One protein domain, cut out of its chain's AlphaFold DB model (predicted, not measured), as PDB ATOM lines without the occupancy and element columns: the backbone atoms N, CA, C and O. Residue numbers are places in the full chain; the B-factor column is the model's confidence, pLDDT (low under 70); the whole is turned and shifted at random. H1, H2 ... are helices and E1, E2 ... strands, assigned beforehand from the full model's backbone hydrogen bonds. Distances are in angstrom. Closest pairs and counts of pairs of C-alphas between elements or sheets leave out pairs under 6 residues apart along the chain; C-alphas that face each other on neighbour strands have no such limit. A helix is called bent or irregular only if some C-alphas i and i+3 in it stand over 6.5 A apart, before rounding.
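This is residues 21 to 161 of the 188 residues of the protein "Lipase domain-containing protein" of Hypsibius dujardini (UniProt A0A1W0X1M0). A small sheet of three parallel strands, E2, E3 and E4, has helix H6 packed over one face, and the long helix H4 packs on H6. Beside the E2 edge, with a gap between, runs the single strand E1, with the short helices H1 and H2 next to it; residues 85 to 90, after H4, stick out. The printed part has 141 residues with six named helices and four named strands, in the order H1 H2 E1 H3 H4 H5 E2 H6 E3 E4, and its class is mixed, helices and strands. It is compact, with a radius of gyration of the C-alphas of 14.8 A, yet elongated in outline, spanning 47 by 30 by 25 A.

In the sheet, E2 is residues 99 to 104, 17.1 A long, E3 is 128 to 132, 12.9 A, and E4 is 156 to 160, 13.3 A, ending at C-alpha 160 at (26.093, -4.789, -47.660). H6 is residues 106 to 122, 24.3 A. H4, residues 61 to 84, is 34.7 A long, from C-alpha 61 at (34.864, -11.485, -29.096); it has a kink of 32 degrees near residue 69 and is only just irregular, with C-alphas 66 and 69 6.9 A apart. E1 is residues 44 to 48, 13.0 A. The short helices are H1, residues 26 to 30, beginning at (45.291, -0.328, -39.934), H2, 33 to 39, H3, 51 to 54, and H5, 92 to 96.

E2 and E3 are parallel at 10 degrees, with N 101 and O 128 2.8 A apart, within hydrogen-bond range. E3 and E4 are parallel at 12 degrees, with N 129 and O 156 at 2.8 A. H6 is on the sheet at a height of 9.5 A, along the strands at 1 degree to E2 on the local plane; these are two layers, a helix on one face of a sheet. E2, H6 and E3 form a strand-helix-strand unit, two parallel neighbour strands with a helix between, its crossover right-handed. H4, the hub, touches H6, closest at the C-alphas of Ala 72 and Ile 114, 5.0 A; they run the same way at 37 degrees, only just a steep tilt. H4 touches H3 with residues 61 to 71 alone, the C-alphas of Ala 54 and Ala 64 being closest at 4.6 A. With residues 83 to 84 alone it only just touches H5, with 3 pairs of C-alphas within 8 A; the closest are Ile 83 and Pro 92, 6.6 A. E1 pairs with no named strand but is near E2. The closest C-alphas of H1 and E1 are Leu 29 and Leu 47, 6.8 A; those of H2 and E1 are Cys 33 and Ile 45, 7.4 A. Every O i to N i+4 pair is within range in H1, H5 and H6, 2 of 3 in H2 and 18 of 20 in H4; H3 is too short for one.

The two C-alphas farthest apart, Glu 88 and Leu 142, are 47.7 A apart. The printed part has no cut; the long link is E3 to E4, residues 133 to 155. The mean pLDDT of the printed part is 91.1, with residues 58 to 59, 87 and 142 under 70.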
ATOM      1  N   GLY A  21      37.253  -4.298 -38.524       94.00
ATOM      2  CA  GLY A  21      36.532  -5.234 -37.672       94.00
ATOM      3  C   GLY A  21      37.408  -5.986 -36.671       94.00
ATOM      4  O   GLY A  21      38.520  -5.579 -36.326       94.00
ATOM      5  N   PHE A  22      36.872  -7.111 -36.200       93.12
ATOM      6  CA  PHE A  22      37.513  -8.016 -35.248       93.12
ATOM      7  C   PHE A  22      38.830  -8.581 -35.791       93.12
ATOM      8  O   PHE A  22      38.889  -9.004 -36.940       93.12
ATOM      9  N   GLN A  23      39.874  -8.605 -34.957       90.62
ATOM     10  CA  GLN A  23      41.226  -9.100 -35.283       90.62
ATOM     11  C   GLN A  23      41.946  -8.399 -36.455       90.62
ATOM     12  O   GLN A  23      43.092  -8.738 -36.743       90.62
ATOM     13  N   GLN A  24      41.331  -7.392 -37.071       92.19
ATOM     14  CA  GLN A  24      41.929  -6.561 -38.115       92.19
ATOM     15  C   GLN A  24      42.688  -5.364 -37.514       92.19
ATOM     16  O   GLN A  24      42.721  -5.165 -36.294       92.19
ATOM     17  N   ASN A  25      43.353  -4.596 -38.375       92.31
ATOM     18  CA  ASN A  25      44.220  -3.476 -38.012       92.31
ATOM     19  C   ASN A  25      44.214  -2.392 -39.109       92.31
ATOM     20  O   ASN A  25      43.429  -2.441 -40.057       92.31
ATOM     21  N   LEU A  26      45.110  -1.414 -38.973       92.75
ATOM     22  CA  LEU A  26      45.291  -0.328 -39.934       92.75
ATOM     23  C   LEU A  26      45.701  -0.788 -41.346       92.75
ATOM     24  O   LEU A  26      45.315  -0.153 -42.325       92.75
ATOM     25  N   GLU A  27      46.465  -1.875 -41.463       93.31
ATOM     26  CA  GLU A  27      46.930  -2.413 -42.750       93.31
ATOM     27  C   GLU A  27      45.740  -2.837 -43.615       93.31
ATOM     28  O   GLU A  27      45.605  -2.364 -44.740       93.31
ATOM     29  N   TYR A  28      44.791  -3.567 -43.019       92.56
ATOM     30  CA  TYR A  28      43.537  -3.948 -43.674       92.56
ATOM     31  C   TYR A  28      42.763  -2.738 -44.227       92.56
ATOM     32  O   TYR A  28      42.177  -2.798 -45.306       92.56
ATOM     33  N   LEU A  29      42.748  -1.613 -43.505       92.44
ATOM     34  CA  LEU A  29      42.095  -0.395 -43.994       92.44
ATOM     35  C   LEU A  29      42.866   0.262 -45.136       92.44
ATOM     36  O   LEU A  29      42.253   0.749 -46.085       92.44
ATOM     37  N   THR A  30      44.194   0.272 -45.040       91.25
ATOM     38  CA  THR A  30      45.077   0.933 -46.009       91.25
ATOM     39  C   THR A  30      44.961   0.294 -47.391       91.25
ATOM     40  O   THR A  30      44.919   1.013 -48.386       91.25
ATOM     41  N   GLU A  31      44.794  -1.030 -47.453       89.38
ATOM     42  CA  GLU A  31      44.534  -1.772 -48.698       89.38
ATOM     43  C   GLU A  31      43.295  -1.263 -49.458       89.38
ATOM     44  O   GLU A  31      43.232  -1.352 -50.681       89.38
ATOM     45  N   HIS A  32      42.323  -0.681 -48.751       88.50
ATOM     46  CA  HIS A  32      41.079  -0.177 -49.332       88.50
ATOM     47  C   HIS A  32      41.104   1.338 -49.605       88.50
ATOM     48  O   HIS A  32      40.163   1.865 -50.200       88.50
ATOM     49  N   CYS A  33      42.156   2.060 -49.192       90.06
ATOM     50  CA  CYS A  33      42.261   3.505 -49.409       90.06
ATOM     51  C   CYS A  33      42.425   3.878 -50.882       90.06
ATOM     52  O   CYS A  33      41.915   4.917 -51.299       90.06
ATOM     53  N   GLU A  34      43.106   3.044 -51.668       86.88
ATOM     54  CA  GLU A  34      43.338   3.323 -53.089       86.88
ATOM     55  C   GLU A  34      42.021   3.411 -53.866       86.88
ATOM     56  O   GLU A  34      41.850   4.322 -54.666       86.88
ATOM     57  N   LEU A  35      41.017   2.601 -53.516       88.12
ATOM     58  CA  LEU A  35      39.678   2.681 -54.116       88.12
ATOM     59  C   LEU A  35      39.005   4.044 -53.892       88.12
ATOM     60  O   LEU A  35      38.238   4.510 -54.733       88.12
ATOM     61  N   ILE A  36      39.272   4.684 -52.749       90.00
ATOM     62  CA  ILE A  36      38.766   6.028 -52.452       90.00
ATOM     63  C   ILE A  36      39.554   7.056 -53.264       90.00
ATOM     64  O   ILE A  36      38.944   7.914 -53.897       90.00
ATOM     65  N   ARG A  37      40.887   6.943 -53.299       90.44
ATOM     66  CA  ARG A  37      41.767   7.872 -54.027       90.44
ATOM     67  C   ARG A  37      41.577   7.830 -55.539       90.44
ATOM     68  O   ARG A  37      41.663   8.866 -56.187       90.44
ATOM     69  N   GLU A  38      41.273   6.663 -56.097       91.56
ATOM     70  CA  GLU A  38      40.916   6.506 -57.510       91.56
ATOM     71  C   GLU A  38      39.643   7.280 -57.875       91.56
ATOM     72  O   GLU A  38      39.486   7.719 -59.016       91.56
ATOM     73  N   LYS A  39      38.716   7.442 -56.922       90.62
ATOM     74  CA  LYS A  39      37.473   8.199 -57.116       90.62
ATOM     75  C   LYS A  39      37.635   9.676 -56.801       90.62
ATOM     76  O   LYS A  39      37.078  10.500 -57.522       90.62
ATOM     77  N   ASP A  40      38.375   9.999 -55.749       93.31
ATOM     78  CA  ASP A  40      38.692  11.364 -55.353       93.31
ATOM     79  C   ASP A  40      40.120  11.429 -54.779       93.31
ATOM     80  O   ASP A  40      40.343  11.077 -53.614       93.31
ATOM     81  N   PRO A  41      41.098  11.905 -55.571       93.50
ATOM     82  CA  PRO A  41      42.496  11.994 -55.154       93.50
ATOM     83  C   PRO A  41      42.732  12.964 -53.990       93.50
ATOM     84  O   PRO A  41      43.755  12.865 -53.314       93.50
ATOM     85  N   ASN A  42      41.812  13.911 -53.773       94.38
ATOM     86  CA  ASN A  42      41.930  14.966 -52.767       94.38
ATOM     87  C   ASN A  42      41.137  14.656 -51.491       94.38
ATOM     88  O   ASN A  42      41.159  15.451 -50.551       94.38
ATOM     89  N   ALA A  43      40.436  13.520 -51.442       95.19
ATOM     90  CA  ALA A  43      39.637  13.147 -50.286       95.19
ATOM     91  C   ALA A  43      40.495  13.010 -49.020       95.19
ATOM     92  O   ALA A  43      41.545  12.359 -49.003       95.19
ATOM     93  N   ASN A  44      39.986  13.546 -47.912       95.62
ATOM     94  CA  ASN A  44      40.528  13.243 -46.596       95.62
ATOM     95  C   ASN A  44      40.149  11.805 -46.230       95.62
ATOM     96  O   ASN A  44      38.968  11.460 -46.203       95.62
ATOM     97  N   ILE A  45      41.130  10.979 -45.875       95.75
ATOM     98  CA  ILE A  45      40.888   9.608 -45.414       95.75
ATOM     99  C   ILE A  45      41.306   9.499 -43.949       95.75
ATOM    100  O   ILE A  45      42.476   9.683 -43.612       95.75
ATOM    101  N   LEU A  46      40.344   9.206 -43.072       95.56
ATOM    102  CA  LEU A  46      40.566   9.014 -41.639       95.56
ATOM    103  C   LEU A  46      40.404   7.539 -41.290       95.56
ATOM    104  O   LEU A  46      39.303   6.993 -41.326       95.56
ATOM    105  N   LEU A  47      41.507   6.902 -40.910       96.31
ATOM    106  CA  LEU A  47      41.529   5.490 -40.554       96.31
ATOM    107  C   LEU A  47      41.461   5.324 -39.037       96.31
ATOM    108  O   LEU A  47      42.304   5.838 -38.304       96.31
ATOM    109  N   ILE A  48      40.454   4.594 -38.566       97.00
ATOM    110  CA  ILE A  48      40.254   4.297 -37.151       97.00
ATOM    111  C   ILE A  48      40.928   2.961 -36.840       97.00
ATOM    112  O   ILE A  48      40.339   1.894 -37.028       97.00
ATOM    113  N   ASP A  49      42.171   3.028 -36.362       95.81
ATOM    114  CA  ASP A  49      42.862   1.874 -35.785       95.81
ATOM    115  C   ASP A  49      42.456   1.705 -34.320       95.81
ATOM    116  O   ASP A  49      42.866   2.456 -33.434       95.81
ATOM    117  N   TRP A  50      41.634   0.692 -34.073       95.69
ATOM    118  CA  TRP A  50      41.222   0.267 -32.740       95.69
ATOM    119  C   TRP A  50      41.620  -1.193 -32.493       95.69
ATOM    120  O   TRP A  50      41.009  -1.885 -31.678       95.69
ATOM    121  N   SER A  51      42.664  -1.672 -33.179       94.62
ATOM    122  CA  SER A  51      43.129  -3.065 -33.158       94.62
ATOM    123  C   SER A  51      43.367  -3.613 -31.752       94.62
ATOM    124  O   SER A  51      43.051  -4.771 -31.481       94.62
ATOM    125  N   GLN A  52      43.829  -2.783 -30.815       92.00
ATOM    126  CA  GLN A  52      44.001  -3.180 -29.413       92.00
ATOM    127  C   GLN A  52      42.674  -3.507 -28.719       92.00
ATOM    128  O   GLN A  52      42.609  -4.442 -27.925       92.00
ATOM    129  N   GLY A  53      41.607  -2.776 -29.049       90.25
ATOM    130  CA  GLY A  53      40.254  -3.054 -28.572       90.25
ATOM    131  C   GLY A  53      39.544  -4.150 -29.367       90.25
ATOM    132  O   GLY A  53      38.637  -4.777 -28.827       90.25
ATOM    133  N   ALA A  54      39.962  -4.396 -30.614       90.25
ATOM    134  CA  ALA A  54      39.318  -5.315 -31.554       90.25
ATOM    135  C   ALA A  54      39.884  -6.749 -31.540       90.25
ATOM    136  O   ALA A  54      39.377  -7.612 -32.260       90.25
ATOM    137  N   ARG A  55      40.953  -7.027 -30.782       88.50
ATOM    138  CA  ARG A  55      41.664  -8.319 -30.788       88.50
ATOM    139  C   ARG A  55      41.259  -9.251 -29.643       88.50
ATOM    140  O   ARG A  55      41.056  -8.840 -28.506       88.50
ATOM    141  N   GLY A  56      41.278 -10.552 -29.935       76.81
ATOM    142  CA  GLY A  56      41.248 -11.634 -28.946       76.81
ATOM    143  C   GLY A  56      40.703 -12.950 -29.525       76.81
ATOM    144  O   GLY A  56      40.021 -12.908 -30.539       76.81
ATOM    145  N   PRO A  57      41.004 -14.129 -28.952       70.69
ATOM    146  CA  PRO A  57      40.330 -15.389 -29.299       70.69
ATOM    147  C   PRO A  57      38.912 -15.432 -28.712       70.69
ATOM    148  O   PRO A  57      38.636 -14.699 -27.770       70.69
ATOM    149  N   LEU A  58      38.020 -16.316 -29.170       65.25
ATOM    150  CA  LEU A  58      36.800 -16.613 -28.400       65.25
ATOM    151  C   LEU A  58      37.193 -17.133 -27.000       65.25
ATOM    152  O   LEU A  58      38.123 -17.935 -26.911       65.25
ATOM    153  N   PRO A  59      36.556 -16.670 -25.903       66.19
ATOM    154  CA  PRO A  59      35.334 -15.852 -25.813       66.19
ATOM    155  C   PRO A  59      35.537 -14.318 -25.855       66.19
ATOM    156  O   PRO A  59      34.572 -13.565 -25.739       66.19
ATOM    157  N   ARG A  60      36.759 -13.814 -26.068       76.00
ATOM    158  CA  ARG A  60      37.095 -12.373 -26.086       76.00
ATOM    159  C   ARG A  60      36.459 -11.574 -27.232       76.00
ATOM    160  O   ARG A  60      36.592 -10.356 -27.246       76.00
ATOM    161  N   TYR A  61      35.721 -12.208 -28.148       85.31
ATOM    162  CA  TYR A  61      34.864 -11.485 -29.096       85.31
ATOM    163  C   TYR A  61      33.867 -10.568 -28.369       85.31
ATOM    164  O   TYR A  61      33.636  -9.447 -28.810       85.31
ATOM    165  N   LEU A  62      33.348 -10.995 -27.208       87.62
ATOM    166  CA  LEU A  62      32.491 -10.152 -26.370       87.62
ATOM    167  C   LEU A  62      33.210  -8.872 -25.916       87.62
ATOM    168  O   LEU A  62      32.606  -7.806 -25.921       87.62
ATOM    169  N   HIS A  63      34.504  -8.959 -25.589       88.25
ATOM    170  CA  HIS A  63      35.299  -7.787 -25.209       88.25
ATOM    171  C   HIS A  63      35.470  -6.828 -26.395       88.25
ATOM    172  O   HIS A  63      35.344  -5.616 -26.239       88.25
ATOM    173  N   ALA A  64      35.715  -7.366 -27.593       90.88
ATOM    174  CA  ALA A  64      35.798  -6.553 -28.801       90.88
ATOM    175  C   ALA A  64      34.464  -5.857 -29.108       90.88
ATOM    176  O   ALA A  64      34.444  -4.657 -29.376       90.88
ATOM    177  N   ALA A  65      33.346  -6.577 -28.985       91.44
ATOM    178  CA  ALA A  65      32.008  -6.017 -29.152       91.44
ATOM    179  C   ALA A  65      31.701  -4.920 -28.113       91.44
ATOM    180  O   ALA A  65      31.197  -3.860 -28.483       91.44
ATOM    181  N   SER A  66      32.075  -5.108 -26.841       91.81
ATOM    182  CA  SER A  66      31.880  -4.084 -25.803       91.81
ATOM    183  C   SER A  66      32.745  -2.835 -26.007       91.81
ATOM    184  O   SER A  66      32.348  -1.740 -25.613       91.81
ATOM    185  N   ASN A  67      33.907  -2.973 -26.654       95.06
ATOM    186  CA  ASN A  67      34.821  -1.860 -26.925       95.06
ATOM    187  C   ASN A  67      34.374  -0.962 -28.088       95.06
ATOM    188  O   ASN A  67      34.898   0.144 -28.220       95.06
ATOM    189  N   VAL A  68      33.404  -1.392 -28.904       96.06
ATOM    190  CA  VAL A  68      32.918  -0.644 -30.079       96.06
ATOM    191  C   VAL A  68      32.539   0.792 -29.723       96.06
ATOM    192  O   VAL A  68      32.976   1.728 -30.392       96.06
ATOM    193  N   LYS A  69      31.758   0.980 -28.651       96.06
ATOM    194  CA  LYS A  69      31.326   2.319 -28.231       96.06
ATOM    195  C   LYS A  69      32.521   3.177 -27.816       96.06
ATOM    196  O   LYS A  69      32.610   4.325 -28.228       96.06
ATOM    197  N   LEU A  70      33.440   2.616 -27.032       96.19
ATOM    198  CA  LEU A  70      34.607   3.348 -26.547       96.19
ATOM    199  C   LEU A  70      35.500   3.804 -27.709       96.19
ATOM    200  O   LEU A  70      35.901   4.964 -27.754       96.19
ATOM    201  N   ALA A  71      35.766   2.915 -28.672       97.06
ATOM    202  CA  ALA A  71      36.527   3.247 -29.874       97.06
ATOM    203  C   ALA A  71      35.856   4.380 -30.670       97.06
ATOM    204  O   ALA A  71      36.520   5.334 -31.081       97.06
ATOM    205  N   ALA A  72      34.534   4.306 -30.832       97.75
ATOM    206  CA  ALA A  72      33.759   5.322 -31.529       97.75
ATOM    207  C   ALA A  72      33.731   6.676 -30.801       97.75
ATOM    208  O   ALA A  72      33.874   7.706 -31.456       97.75
ATOM    209  N   ASP A  73      33.591   6.693 -29.473       97.62
ATOM    210  CA  ASP A  73      33.602   7.924 -28.672       97.62
ATOM    211  C   ASP A  73      34.935   8.675 -28.841       97.62
ATOM    212  O   ASP A  73      34.944   9.881 -29.094       97.62
ATOM    213  N   TYR A  74      36.065   7.960 -28.762       96.88
ATOM    214  CA  TYR A  74      37.386   8.557 -28.979       96.88
ATOM    215  C   TYR A  74      37.557   9.075 -30.407       96.88
ATOM    216  O   TYR A  74      38.010  10.205 -30.591       96.88
ATOM    217  N   ALA A  75      37.173   8.284 -31.411       97.38
ATOM    218  CA  ALA A  75      37.257   8.688 -32.811       97.38
ATOM    219  C   ALA A  75      36.403   9.934 -33.099       97.38
ATOM    220  O   ALA A  75      36.889  10.884 -33.715       97.38
ATOM    221  N   ALA A  76      35.164   9.970 -32.600       97.62
ATOM    222  CA  ALA A  76      34.270  11.113 -32.746       97.62
ATOM    223  C   ALA A  76      34.834  12.365 -32.060       97.62
ATOM    224  O   ALA A  76      34.855  13.428 -32.670       97.62
ATOM    225  N   MET A  77      35.366  12.238 -30.838       96.56
ATOM    226  CA  MET A  77      35.992  13.355 -30.124       96.56
ATOM    227  C   MET A  77      37.205  13.916 -30.880       96.56
ATOM    228  O   MET A  77      37.401  15.130 -30.934       96.56
ATOM    229  N   VAL A  78      38.045  13.048 -31.449       95.06
ATOM    230  CA  VAL A  78      39.208  13.474 -32.241       95.06
ATOM    231  C   VAL A  78      38.762  14.192 -33.513       95.06
ATOM    232  O   VAL A  78      39.285  15.263 -33.816       95.06
ATOM    233  N   PHE A  79      37.772  13.654 -34.229       95.56
ATOM    234  CA  PHE A  79      37.251  14.281 -35.442       95.56
ATOM    235  C   PHE A  79      36.546  15.613 -35.158       95.56
ATOM    236  O   PHE A  79      36.735  16.586 -35.881       95.56
ATOM    237  N   GLU A  80      35.808  15.708 -34.054       94.94
ATOM    238  CA  GLU A  80      35.212  16.960 -33.591       94.94
ATOM    239  C   GLU A  80      36.281  18.023 -33.304       94.94
ATOM    240  O   GLU A  80      36.160  19.164 -33.755       94.94
ATOM    241  N   LYS A  81      37.364  17.659 -32.605       93.19
ATOM    242  CA  LYS A  81      38.504  18.564 -32.380       93.19
ATOM    243  C   LYS A  81      39.148  18.998 -33.695       93.19
ATOM    244  O   LYS A  81      39.493  20.169 -33.837       93.19
ATOM    245  N   LEU A  82      39.268  18.084 -34.657       91.81
ATOM    246  CA  LEU A  82      39.806  18.376 -35.981       91.81
ATOM    247  C   LEU A  82      38.938  19.395 -36.733       91.81
ATOM    248  O   LEU A  82      39.455  20.410 -37.193       91.81
ATOM    249  N   ILE A  83      37.618  19.190 -36.769       92.38
ATOM    250  CA  ILE A  83      36.657  20.148 -37.335       92.38
ATOM    251  C   ILE A  83      36.784  21.508 -36.640       92.38
ATOM    252  O   ILE A  83      36.852  22.551 -37.291       92.38
ATOM    253  N   HIS A  84      36.861  21.512 -35.309       90.94
ATOM    254  CA  HIS A  84      36.979  22.745 -34.542       90.94
ATOM    255  C   HIS A  84      38.291  23.503 -34.790       90.94
ATOM    256  O   HIS A  84      38.286  24.731 -34.737       90.94
ATOM    257  N   SER A  85      39.374  22.805 -35.135       88.56
ATOM    258  CA  SER A  85      40.655  23.419 -35.518       88.56
ATOM    259  C   SER A  85      40.643  24.090 -36.901       88.56
ATOM    260  O   SER A  85      41.641  24.681 -37.309       88.56
ATOM    261  N   ARG A  86      39.529  23.994 -37.643       84.44
ATOM    262  CA  ARG A  86      39.354  24.551 -38.994       84.44
ATOM    263  C   ARG A  86      38.078  25.398 -39.136       84.44
ATOM    264  O   ARG A  86      37.548  25.543 -40.236       84.44
ATOM    265  N   ARG A  87      37.571  25.954 -38.026       69.88
ATOM    266  CA  ARG A  87      36.273  26.668 -37.936       69.88
ATOM    267  C   ARG A  87      36.085  27.827 -38.916       69.88
ATOM    268  O   ARG A  87      34.945  28.186 -39.188       69.88
ATOM    269  N   GLU A  88      37.163  28.405 -39.430       74.75
ATOM    270  CA  GLU A  88      37.099  29.526 -40.375       74.75
ATOM    271  C   GLU A  88      36.747  29.088 -41.808       74.75
ATOM    272  O   GLU A  88      36.371  29.925 -42.622       74.75
ATOM    273  N   ALA A  89      36.830  27.790 -42.124       77.88
ATOM    274  CA  ALA A  89      36.616  27.293 -43.482       77.88
ATOM    275  C   ALA A  89      35.141  26.993 -43.800       77.88
ATOM    276  O   ALA A  89      34.638  27.428 -44.833       77.88
ATOM    277  N   LEU A  90      34.456  26.220 -42.949       88.38
ATOM    278  CA  LEU A  90      33.078  25.757 -43.156       88.38
ATOM    279  C   LEU A  90      32.371  25.501 -41.818       88.38
ATOM    280  O   LEU A  90      33.010  25.205 -40.806       88.38
ATOM    281  N   SER A  91      31.034  25.552 -41.822       93.88
ATOM    282  CA  SER A  91      30.250  25.150 -40.650       93.88
ATOM    283  C   SER A  91      30.415  23.646 -40.364       93.88
ATOM    284  O   SER A  91      30.537  22.861 -41.311       93.88
ATOM    285  N   PRO A  92      30.359  23.201 -39.089       94.38
ATOM    286  CA  PRO A  92      30.450  21.779 -38.752       94.38
ATOM    287  C   PRO A  92      29.427  20.916 -39.494       94.38
ATOM    288  O   PRO A  92      29.755  19.833 -39.964       94.38
ATOM    289  N   GLU A  93      28.204  21.418 -39.662       94.50
ATOM    290  CA  GLU A  93      27.166  20.730 -40.426       94.50
ATOM    291  C   GLU A  93      27.563  20.532 -41.896       94.50
ATOM    292  O   GLU A  93      27.420  19.427 -42.415       94.50
ATOM    293  N   SER A  94      28.123  21.558 -42.548       94.81
ATOM    294  CA  SER A  94      28.573  21.462 -43.946       94.81
ATOM    295  C   SER A  94      29.689  20.431 -44.118       94.81
ATOM    296  O   SER A  94      29.717  19.712 -45.114       94.81
ATOM    297  N   ILE A  95      30.590  20.329 -43.136       95.75
ATOM    298  CA  ILE A  95      31.662  19.325 -43.135       95.75
ATOM    299  C   ILE A  95      31.066  17.919 -42.972       95.75
ATOM    300  O   ILE A  95      31.424  16.996 -43.704       95.75
ATOM    301  N   LEU A  96      30.094  17.745 -42.069       96.81
ATOM    302  CA  LEU A  96      29.415  16.460 -41.876       96.81
ATOM    303  C   LEU A  96      28.616  16.023 -43.114       96.81
ATOM    304  O   LEU A  96      28.665  14.851 -43.486       96.81
ATOM    305  N   GLN A  97      27.969  16.952 -43.822       96.56
ATOM    306  CA  GLN A  97      27.281  16.676 -45.093       96.56
ATOM    307  C   GLN A  97      28.229  16.225 -46.224       96.56
ATOM    308  O   GLN A  97      27.766  15.696 -47.233       96.56
ATOM    309  N   ARG A  98      29.548  16.387 -46.052       96.19
ATOM    310  CA  ARG A  98      30.611  15.882 -46.947       96.19
ATOM    311  C   ARG A  98      31.406  14.724 -46.338       96.19
ATOM    312  O   ARG A  98      32.406  14.285 -46.905       96.19
ATOM    313  N   THR A  99      30.984  14.247 -45.169       98.12
ATOM    314  CA  THR A  99      31.634  13.159 -44.444       98.12
ATOM    315  C   THR A  99      30.882  11.852 -44.671       98.12
ATOM    316  O   THR A  99      29.665  11.767 -44.481       98.12
ATOM    317  N   HIS A 100      31.625  10.818 -45.047       97.94
ATOM    318  CA  HIS A 100      31.159   9.464 -45.299       97.94
ATOM    319  C   HIS A 100      31.829   8.503 -44.314       97.94
ATOM    320  O   HIS A 100      32.990   8.680 -43.953       97.94
ATOM    321  N   GLY A 101      31.107   7.478 -43.879       98.00
ATOM    322  CA  GLY A 101      31.615   6.430 -43.004       98.00
ATOM    323  C   GLY A 101      31.600   5.071 -43.696       98.00
ATOM    324  O   GLY A 101      30.601   4.707 -44.310       98.00
ATOM    325  N   VAL A 102      32.672   4.296 -43.561       97.50
ATOM    326  CA  VAL A 102      32.769   2.920 -44.067       97.50
ATOM    327  C   VAL A 102      33.258   2.013 -42.948       97.50
ATOM    328  O   VAL A 102      34.340   2.212 -42.401       97.50
ATOM    329  N   GLY A 103      32.467   1.017 -42.570       96.88
ATOM    330  CA  GLY A 103      32.817   0.130 -41.462       96.88
ATOM    331  C   GLY A 103      32.725  -1.334 -41.847       96.88
ATOM    332  O   GLY A 103      31.725  -1.748 -42.421       96.88
ATOM    333  N   PHE A 104      33.741  -2.118 -41.496       94.31
ATOM    334  CA  PHE A 104      33.818  -3.550 -41.802       94.31
ATOM    335  C   PHE A 104      33.495  -4.388 -40.566       94.31
ATOM    336  O   PHE A 104      34.117  -4.189 -39.522       94.31
ATOM    337  N   SER A 105      32.579  -5.356 -40.659       93.44
ATOM    338  CA  SER A 105      32.229  -6.246 -39.542       93.44
ATOM    339  C   SER A 105      31.854  -5.452 -38.272       93.44
ATOM    340  O   SER A 105      30.931  -4.637 -38.316       93.44
ATOM    341  N   LEU A 106      32.570  -5.614 -37.147       94.38
ATOM    342  CA  LEU A 106      32.395  -4.781 -35.941       94.38
ATOM    343  C   LEU A 106      32.593  -3.277 -36.209       94.38
ATOM    344  O   LEU A 106      31.944  -2.442 -35.578       94.38
ATOM    345  N   GLY A 107      33.444  -2.923 -37.171       96.44
ATOM    346  CA  GLY A 107      33.692  -1.550 -37.600       96.44
ATOM    347  C   GLY A 107      32.451  -0.853 -38.162       96.44
ATOM    348  O   GLY A 107      32.332   0.365 -38.039       96.44
ATOM    349  N   ALA A 108      31.472  -1.596 -38.698       96.25
ATOM    350  CA  ALA A 108      30.184  -1.030 -39.112       96.25
ATOM    351  C   ALA A 108      29.446  -0.387 -37.925       96.25
ATOM    352  O   ALA A 108      28.869   0.695 -38.045       96.25
ATOM    353  N   HIS A 109      29.510  -1.021 -36.753       96.69
ATOM    354  CA  HIS A 109      28.925  -0.487 -35.526       96.69
ATOM    355  C   HIS A 109      29.763   0.647 -34.934       96.69
ATOM    356  O   HIS A 109      29.186   1.593 -34.402       96.69
ATOM    357  N   VAL A 110      31.095   0.605 -35.085       98.12
ATOM    358  CA  VAL A 110      31.980   1.725 -34.713       98.12
ATOM    359  C   VAL A 110      31.593   2.982 -35.493       98.12
ATOM    360  O   VAL A 110      31.342   4.021 -34.891       98.12
ATOM    361  N   ILE A 111      31.449   2.884 -36.817       98.12
ATOM    362  CA  ILE A 111      31.042   4.013 -37.667       98.12
ATOM    363  C   ILE A 111      29.622   4.493 -37.346       98.12
ATOM    364  O   ILE A 111      29.383   5.700 -37.304       98.12
ATOM    365  N   GLY A 112      28.688   3.579 -37.060       97.56
ATOM    366  CA  GLY A 112      27.342   3.939 -36.603       97.56
ATOM    367  C   GLY A 112      27.356   4.764 -35.313       97.56
ATOM    368  O   GLY A 112      26.695   5.800 -35.220       97.56
ATOM    369  N   TRP A 113      28.164   4.354 -34.331       98.19
ATOM    370  CA  TRP A 113      28.366   5.128 -33.108       98.19
ATOM    371  C   TRP A 113      29.054   6.469 -33.364       98.19
ATOM    372  O   TRP A 113      28.606   7.464 -32.804       98.19
ATOM    373  N   ILE A 114      30.070   6.533 -34.234       98.44
ATOM    374  CA  ILE A 114      30.716   7.802 -34.613       98.44
ATOM    375  C   ILE A 114      29.676   8.774 -35.177       98.44
ATOM    376  O   ILE A 114      29.574   9.901 -34.697       98.44
ATOM    377  N   GLY A 115      28.848   8.326 -36.127       97.75
ATOM    378  CA  GLY A 115      27.770   9.139 -36.692       97.75
ATOM    379  C   GLY A 115      26.797   9.644 -35.635       97.75
ATOM    380  O   GLY A 115      26.481  10.835 -35.593       97.75
ATOM    381  N   LYS A 116      26.389   8.767 -34.711       97.62
ATOM    382  CA  LYS A 116      25.509   9.139 -33.600       97.62
ATOM    383  C   LYS A 116      26.149  10.160 -32.652       97.62
ATOM    384  O   LYS A 116      25.468  11.090 -32.218       97.62
ATOM    385  N   CYS A 117      27.427   9.994 -32.321       97.75
ATOM    386  CA  CYS A 117      28.158  10.899 -31.436       97.75
ATOM    387  C   CYS A 117      28.316  12.286 -32.068       97.75
ATOM    388  O   CYS A 117      27.968  13.275 -31.429       97.75
ATOM    389  N   LEU A 118      28.719  12.352 -33.341       97.25
ATOM    390  CA  LEU A 118      28.834  13.611 -34.089       97.25
ATOM    391  C   LEU A 118      27.476  14.301 -34.262       97.25
ATOM    392  O   LEU A 118      27.390  15.523 -34.154       97.25
ATOM    393  N   GLN A 119      26.396  13.535 -34.446       96.00
ATOM    394  CA  GLN A 119      25.043  14.090 -34.462       96.00
ATOM    395  C   GLN A 119      24.690  14.805 -33.163       96.00
ATOM    396  O   GLN A 119      24.078  15.874 -33.190       96.00
ATOM    397  N   ASN A 120      25.080  14.233 -32.029       95.69
ATOM    398  CA  ASN A 120      24.800  14.828 -30.734       95.69
ATOM    399  C   ASN A 120      25.693  16.049 -30.457       95.69
ATOM    400  O   ASN A 120      25.187  17.042 -29.936       95.69
ATOM    401  N   SER A 121      26.990  15.996 -30.786       95.69
ATOM    402  CA  SER A 121      27.934  17.069 -30.434       95.69
ATOM    403  C   SER A 121      27.937  18.240 -31.416       95.69
ATOM    404  O   SER A 121      27.952  19.396 -30.995       95.69
ATOM    405  N   LEU A 122      27.841  17.968 -32.718       94.00
ATOM    406  CA  LEU A 122      27.916  18.978 -33.782       94.00
ATOM    407  C   LEU A 122      26.553  19.354 -34.377       94.00
ATOM    408  O   LEU A 122      26.486  20.226 -35.241       94.00
ATOM    409  N   LYS A 123      25.466  18.720 -33.915       91.81
ATOM    410  CA  LYS A 123      24.078  18.959 -34.360       91.81
ATOM    411  C   LYS A 123      23.844  18.756 -35.868       91.81
ATOM    412  O   LYS A 123      22.882  19.290 -36.408       91.81
ATOM    413  N   GLY A 124      24.678  17.957 -36.537       92.62
ATOM    414  CA  GLY A 124      24.561  17.620 -37.961       92.62
ATOM    415  C   GLY A 124      24.702  16.119 -38.208       92.62
ATOM    416  O   GLY A 124      25.103  15.376 -37.323       92.62
ATOM    417  N   LYS A 125      24.378  15.631 -39.406       95.75
ATOM    418  CA  LYS A 125      24.540  14.209 -39.750       95.75
ATOM    419  C   LYS A 125      25.633  14.017 -40.784       95.75
ATOM    420  O   LYS A 125      25.748  14.818 -41.707       95.75
ATOM    421  N   MET A 126      26.375  12.915 -40.657       97.62
ATOM    422  CA  MET A 126      27.202  12.434 -41.760       97.62
ATOM    423  C   MET A 126      26.322  12.174 -42.984       97.62
ATOM    424  O   MET A 126      25.161  11.772 -42.850       97.62
ATOM    425  N   SER A 127      26.878  12.383 -44.172       97.56
ATOM    426  CA  SER A 127      26.174  12.170 -45.435       97.56
ATOM    427  C   SER A 127      25.737  10.720 -45.593       97.56
ATOM    428  O   SER A 127      24.558  10.419 -45.769       97.56
ATOM    429  N   THR A 128      26.694   9.801 -45.496       96.69
ATOM    430  CA  THR A 128      26.476   8.386 -45.791       96.69
ATOM    431  C   THR A 128      27.269   7.505 -44.840       96.69
ATOM    432  O   THR A 128      28.428   7.794 -44.566       96.69
ATOM    433  N   ILE A 129      26.675   6.405 -44.385       97.69
ATOM    434  CA  ILE A 129      27.380   5.282 -43.762       97.69
ATOM    435  C   ILE A 129      27.158   4.021 -44.594       97.69
ATOM    436  O   ILE A 129      26.021   3.684 -44.925       97.69
ATOM    437  N   ILE A 130      28.237   3.298 -44.877       95.25
ATOM    438  CA  ILE A 130      28.216   1.974 -45.498       95.25
ATOM    439  C   ILE A 130      28.776   0.963 -44.494       95.25
ATOM    440  O   ILE A 130      29.943   1.028 -44.106       95.25
ATOM    441  N   GLY A 131      27.935   0.026 -44.061       93.44
ATOM    442  CA  GLY A 131      28.334  -1.133 -43.269       93.44
ATOM    443  C   GLY A 131      28.621  -2.326 -44.177       93.44
ATOM    444  O   GLY A 131      27.714  -2.830 -44.833       93.44
ATOM    445  N   LEU A 132      29.867  -2.782 -44.207       91.50
ATOM    446  CA  LEU A 132      30.319  -3.940 -44.971       91.50
ATOM    447  C   LEU A 132      30.306  -5.168 -44.060       91.50
ATOM    448  O   LEU A 132      31.087  -5.262 -43.114       91.50
ATOM    449  N   ASP A 133      29.374  -6.068 -44.342       89.38
ATOM    450  CA  ASP A 133      29.057  -7.282 -43.595       89.38
ATOM    451  C   ASP A 133      28.937  -7.047 -42.073       89.38
ATOM    452  O   ASP A 133      29.731  -7.592 -41.302       89.38
ATOM    453  N   PRO A 134      27.993  -6.196 -41.606       85.62
ATOM    454  CA  PRO A 134      27.889  -5.845 -40.191       85.62
ATOM    455  C   PRO A 134      27.733  -7.082 -39.304       85.62
ATOM    456  O   PRO A 134      26.990  -8.014 -39.623       85.62
ATOM    457  N   ALA A 135      28.431  -7.084 -38.171       84.44
ATOM    458  CA  ALA A 135      28.479  -8.235 -37.284       84.44
ATOM    459  C   ALA A 135      27.191  -8.397 -36.459       84.44
ATOM    460  O   ALA A 135      26.940  -7.608 -35.560       84.44
ATOM    461  N   GLY A 136      26.402  -9.453 -36.668       79.12
ATOM    462  CA  GLY A 136      25.165  -9.620 -35.885       79.12
ATOM    463  C   GLY A 136      25.339 -10.245 -34.495       79.12
ATOM    464  O   GLY A 136      24.498 -10.017 -33.626       79.12
ATOM    465  N   LEU A 137      26.414 -10.996 -34.217       80.12
ATOM    466  CA  LEU A 137      26.612 -11.585 -32.883       80.12
ATOM    467  C   LEU A 137      26.789 -10.480 -31.828       80.12
ATOM    468  O   LEU A 137      27.742  -9.710 -31.901       80.12
ATOM    469  N   PHE A 138      25.896 -10.466 -30.834       81.44
ATOM    470  CA  PHE A 138      25.737  -9.445 -29.785       81.44
ATOM    471  C   PHE A 138      25.080  -8.120 -30.188       81.44
ATOM    472  O   PHE A 138      24.873  -7.264 -29.327       81.44
ATOM    473  N   PHE A 139      24.700  -7.969 -31.453       79.88
ATOM    474  CA  PHE A 139      24.103  -6.746 -31.995       79.88
ATOM    475  C   PHE A 139      22.682  -6.973 -32.530       79.88
ATOM    476  O   PHE A 139      21.874  -6.045 -32.503       79.88
ATOM    477  N   ASP A 140      22.341  -8.207 -32.909       75.19
ATOM    478  CA  ASP A 140      21.059  -8.587 -33.506       75.19
ATOM    479  C   ASP A 140      20.406  -9.791 -32.788       75.19
ATOM    480  O   ASP A 140      21.069 -10.607 -32.138       75.19
ATOM    481  N   GLY A 141      19.083  -9.905 -32.907       74.69
ATOM    482  CA  GLY A 141      18.282 -10.998 -32.357       74.69
ATOM    483  C   GLY A 141      18.218 -11.057 -30.824       74.69
ATOM    484  O   GLY A 141      18.411 -10.069 -30.117       74.69
ATOM    485  N   LEU A 142      17.929 -12.252 -30.294       69.88
ATOM    486  CA  LEU A 142      17.708 -12.496 -28.857       69.88
ATOM    487  C   LEU A 142      18.951 -12.274 -27.981       69.88
ATOM    488  O   LEU A 142      18.828 -12.174 -26.764       69.88
ATOM    489  N   LEU A 143      20.139 -12.208 -28.586       73.62
ATOM    490  CA  LEU A 143      21.408 -11.955 -27.902       73.62
ATOM    491  C   LEU A 143      21.929 -10.536 -28.168       73.62
ATOM    492  O   LEU A 143      23.124 -10.300 -28.025       73.62
ATOM    493  N   SER A 144      21.071  -9.594 -28.571       80.94
ATOM    494  CA  SER A 144      21.458  -8.193 -28.753       80.94
ATOM    495  C   SER A 144      21.736  -7.533 -27.396       80.94
ATOM    496  O   SER A 144      20.820  -7.189 -26.649       80.94
ATOM    497  N   PHE A 145      23.019  -7.378 -27.068       84.56
ATOM    498  CA  PHE A 145      23.489  -6.684 -25.863       84.56
ATOM    499  C   PHE A 145      24.023  -5.287 -26.174       84.56
ATOM    500  O   PHE A 145      24.068  -4.425 -25.297       84.56
ATOM    501  N   PHE A 146      24.441  -5.055 -27.419       89.56
ATOM    502  CA  PHE A 146      25.050  -3.807 -27.850       89.56
ATOM    503  C   PHE A 146      24.254  -3.156 -28.971       89.56
ATOM    504  O   PHE A 146      23.612  -3.799 -29.798       89.56
ATOM    505  N   ARG A 147      24.342  -1.828 -29.024       90.94
ATOM    506  CA  ARG A 147      23.705  -1.033 -30.068       90.94
ATOM    507  C   ARG A 147      24.336  -1.330 -31.431       90.94
ATOM    508  O   ARG A 147      25.506  -1.015 -31.645       90.94
ATOM    509  N   GLN A 148      23.530  -1.843 -32.354       89.50
ATOM    510  CA  GLN A 148      23.909  -2.028 -33.756       89.50
ATOM    511  C   GLN A 148      23.896  -0.718 -34.561       89.50
ATOM    512  O   GLN A 148      23.407   0.311 -34.094       89.50
ATOM    513  N   LEU A 149      24.394  -0.782 -35.797       91.06
ATOM    514  CA  LEU A 149      24.290   0.295 -36.785       91.06
ATOM    515  C   LEU A 149      22.807   0.551 -37.086       91.06
ATOM    516  O   LEU A 149      22.064  -0.388 -37.364       91.06
ATOM    517  N   GLN A 150      22.372   1.808 -37.026       90.62
ATOM    518  CA  GLN A 150      20.972   2.189 -37.216       90.62
ATOM    519  C   GLN A 150      20.804   3.081 -38.442       90.62
ATOM    520  O   GLN A 150      21.659   3.909 -38.743       90.62
ATOM    521  N   ARG A 151      19.627   3.016 -39.078       88.75
ATOM    522  CA  ARG A 151      19.254   3.887 -40.209       88.75
ATOM    523  C   ARG A 151      19.384   5.386 -39.899       88.75
ATOM    524  O   ARG A 151      19.585   6.187 -40.800       88.75
ATOM    525  N   GLY A 152      19.249   5.766 -38.629       90.81
ATOM    526  CA  GLY A 152      19.320   7.156 -38.182       90.81
ATOM    527  C   GLY A 152      20.730   7.731 -38.016       90.81
ATOM    528  O   GLY A 152      20.819   8.940 -37.797       90.81
ATOM    529  N   ASP A 153      21.785   6.912 -38.115       93.12
ATOM    530  CA  ASP A 153      23.171   7.288 -37.771       93.12
ATOM    531  C   ASP A 153      23.830   8.241 -38.777       93.12
ATOM    532  O   ASP A 153      24.802   8.919 -38.454       93.12
ATOM    533  N   ALA A 154      23.262   8.337 -39.976       96.88
ATOM    534  CA  ALA A 154      23.620   9.295 -41.013       96.88
ATOM    535  C   ALA A 154      22.364   9.711 -41.795       96.88
ATOM    536  O   ALA A 154      21.246   9.298 -41.467       96.88
ATOM    537  N   THR A 155      22.532  10.569 -42.798       97.19
ATOM    538  CA  THR A 155      21.460  10.907 -43.746       97.19
ATOM    539  C   THR A 155      21.098   9.695 -44.604       97.19
ATOM    540  O   THR A 155      19.918   9.385 -44.762       97.19
ATOM    541  N   PHE A 156      22.104   8.957 -45.079       96.19
ATOM    542  CA  PHE A 156      21.938   7.676 -45.754       96.19
ATOM    543  C   PHE A 156      22.742   6.582 -45.044       96.19
ATOM    544  O   PHE A 156      23.890   6.787 -44.664       96.19
ATOM    545  N   VAL A 157      22.142   5.406 -44.858       92.62
ATOM    546  CA  VAL A 157      22.807   4.241 -44.263       92.62
ATOM    547  C   VAL A 157      22.498   3.024 -45.122       92.62
ATOM    548  O   VAL A 157      21.326   2.704 -45.325       92.62
ATOM    549  N   SER A 158      23.541   2.349 -45.599       90.94
ATOM    550  CA  SER A 158      23.448   1.092 -46.344       90.94
ATOM    551  C   SER A 158      24.254   0.001 -45.648       90.94
ATOM    552  O   SER A 158      25.310   0.269 -45.073       90.94
ATOM    553  N   ALA A 159      23.748  -1.229 -45.687       86.31
ATOM    554  CA  ALA A 159      24.433  -2.405 -45.175       86.31
ATOM    555  C   ALA A 159      24.544  -3.455 -46.283       86.31
ATOM    556  O   ALA A 159      23.537  -3.974 -46.766       86.31
ATOM    557  N   LEU A 160      25.777  -3.769 -46.671       84.88
ATOM    558  CA  LEU A 160      26.093  -4.789 -47.660       84.88
ATOM    559  C   LEU A 160      26.426  -6.081 -46.924       84.88
ATOM    560  O   LEU A 160      27.474  -6.174 -46.299       84.88
ATOM    561  N   GLN A 161      25.540  -7.073 -46.973       77.88
ATOM    562  CA  GLN A 161      25.758  -8.354 -46.298       77.88
ATOM    563  C   GLN A 161      26.321  -9.385 -47.276       77.88
ATOM    564  O   GLN A 161      25.669  -9.706 -48.273       77.88
TER     565      GLN A 161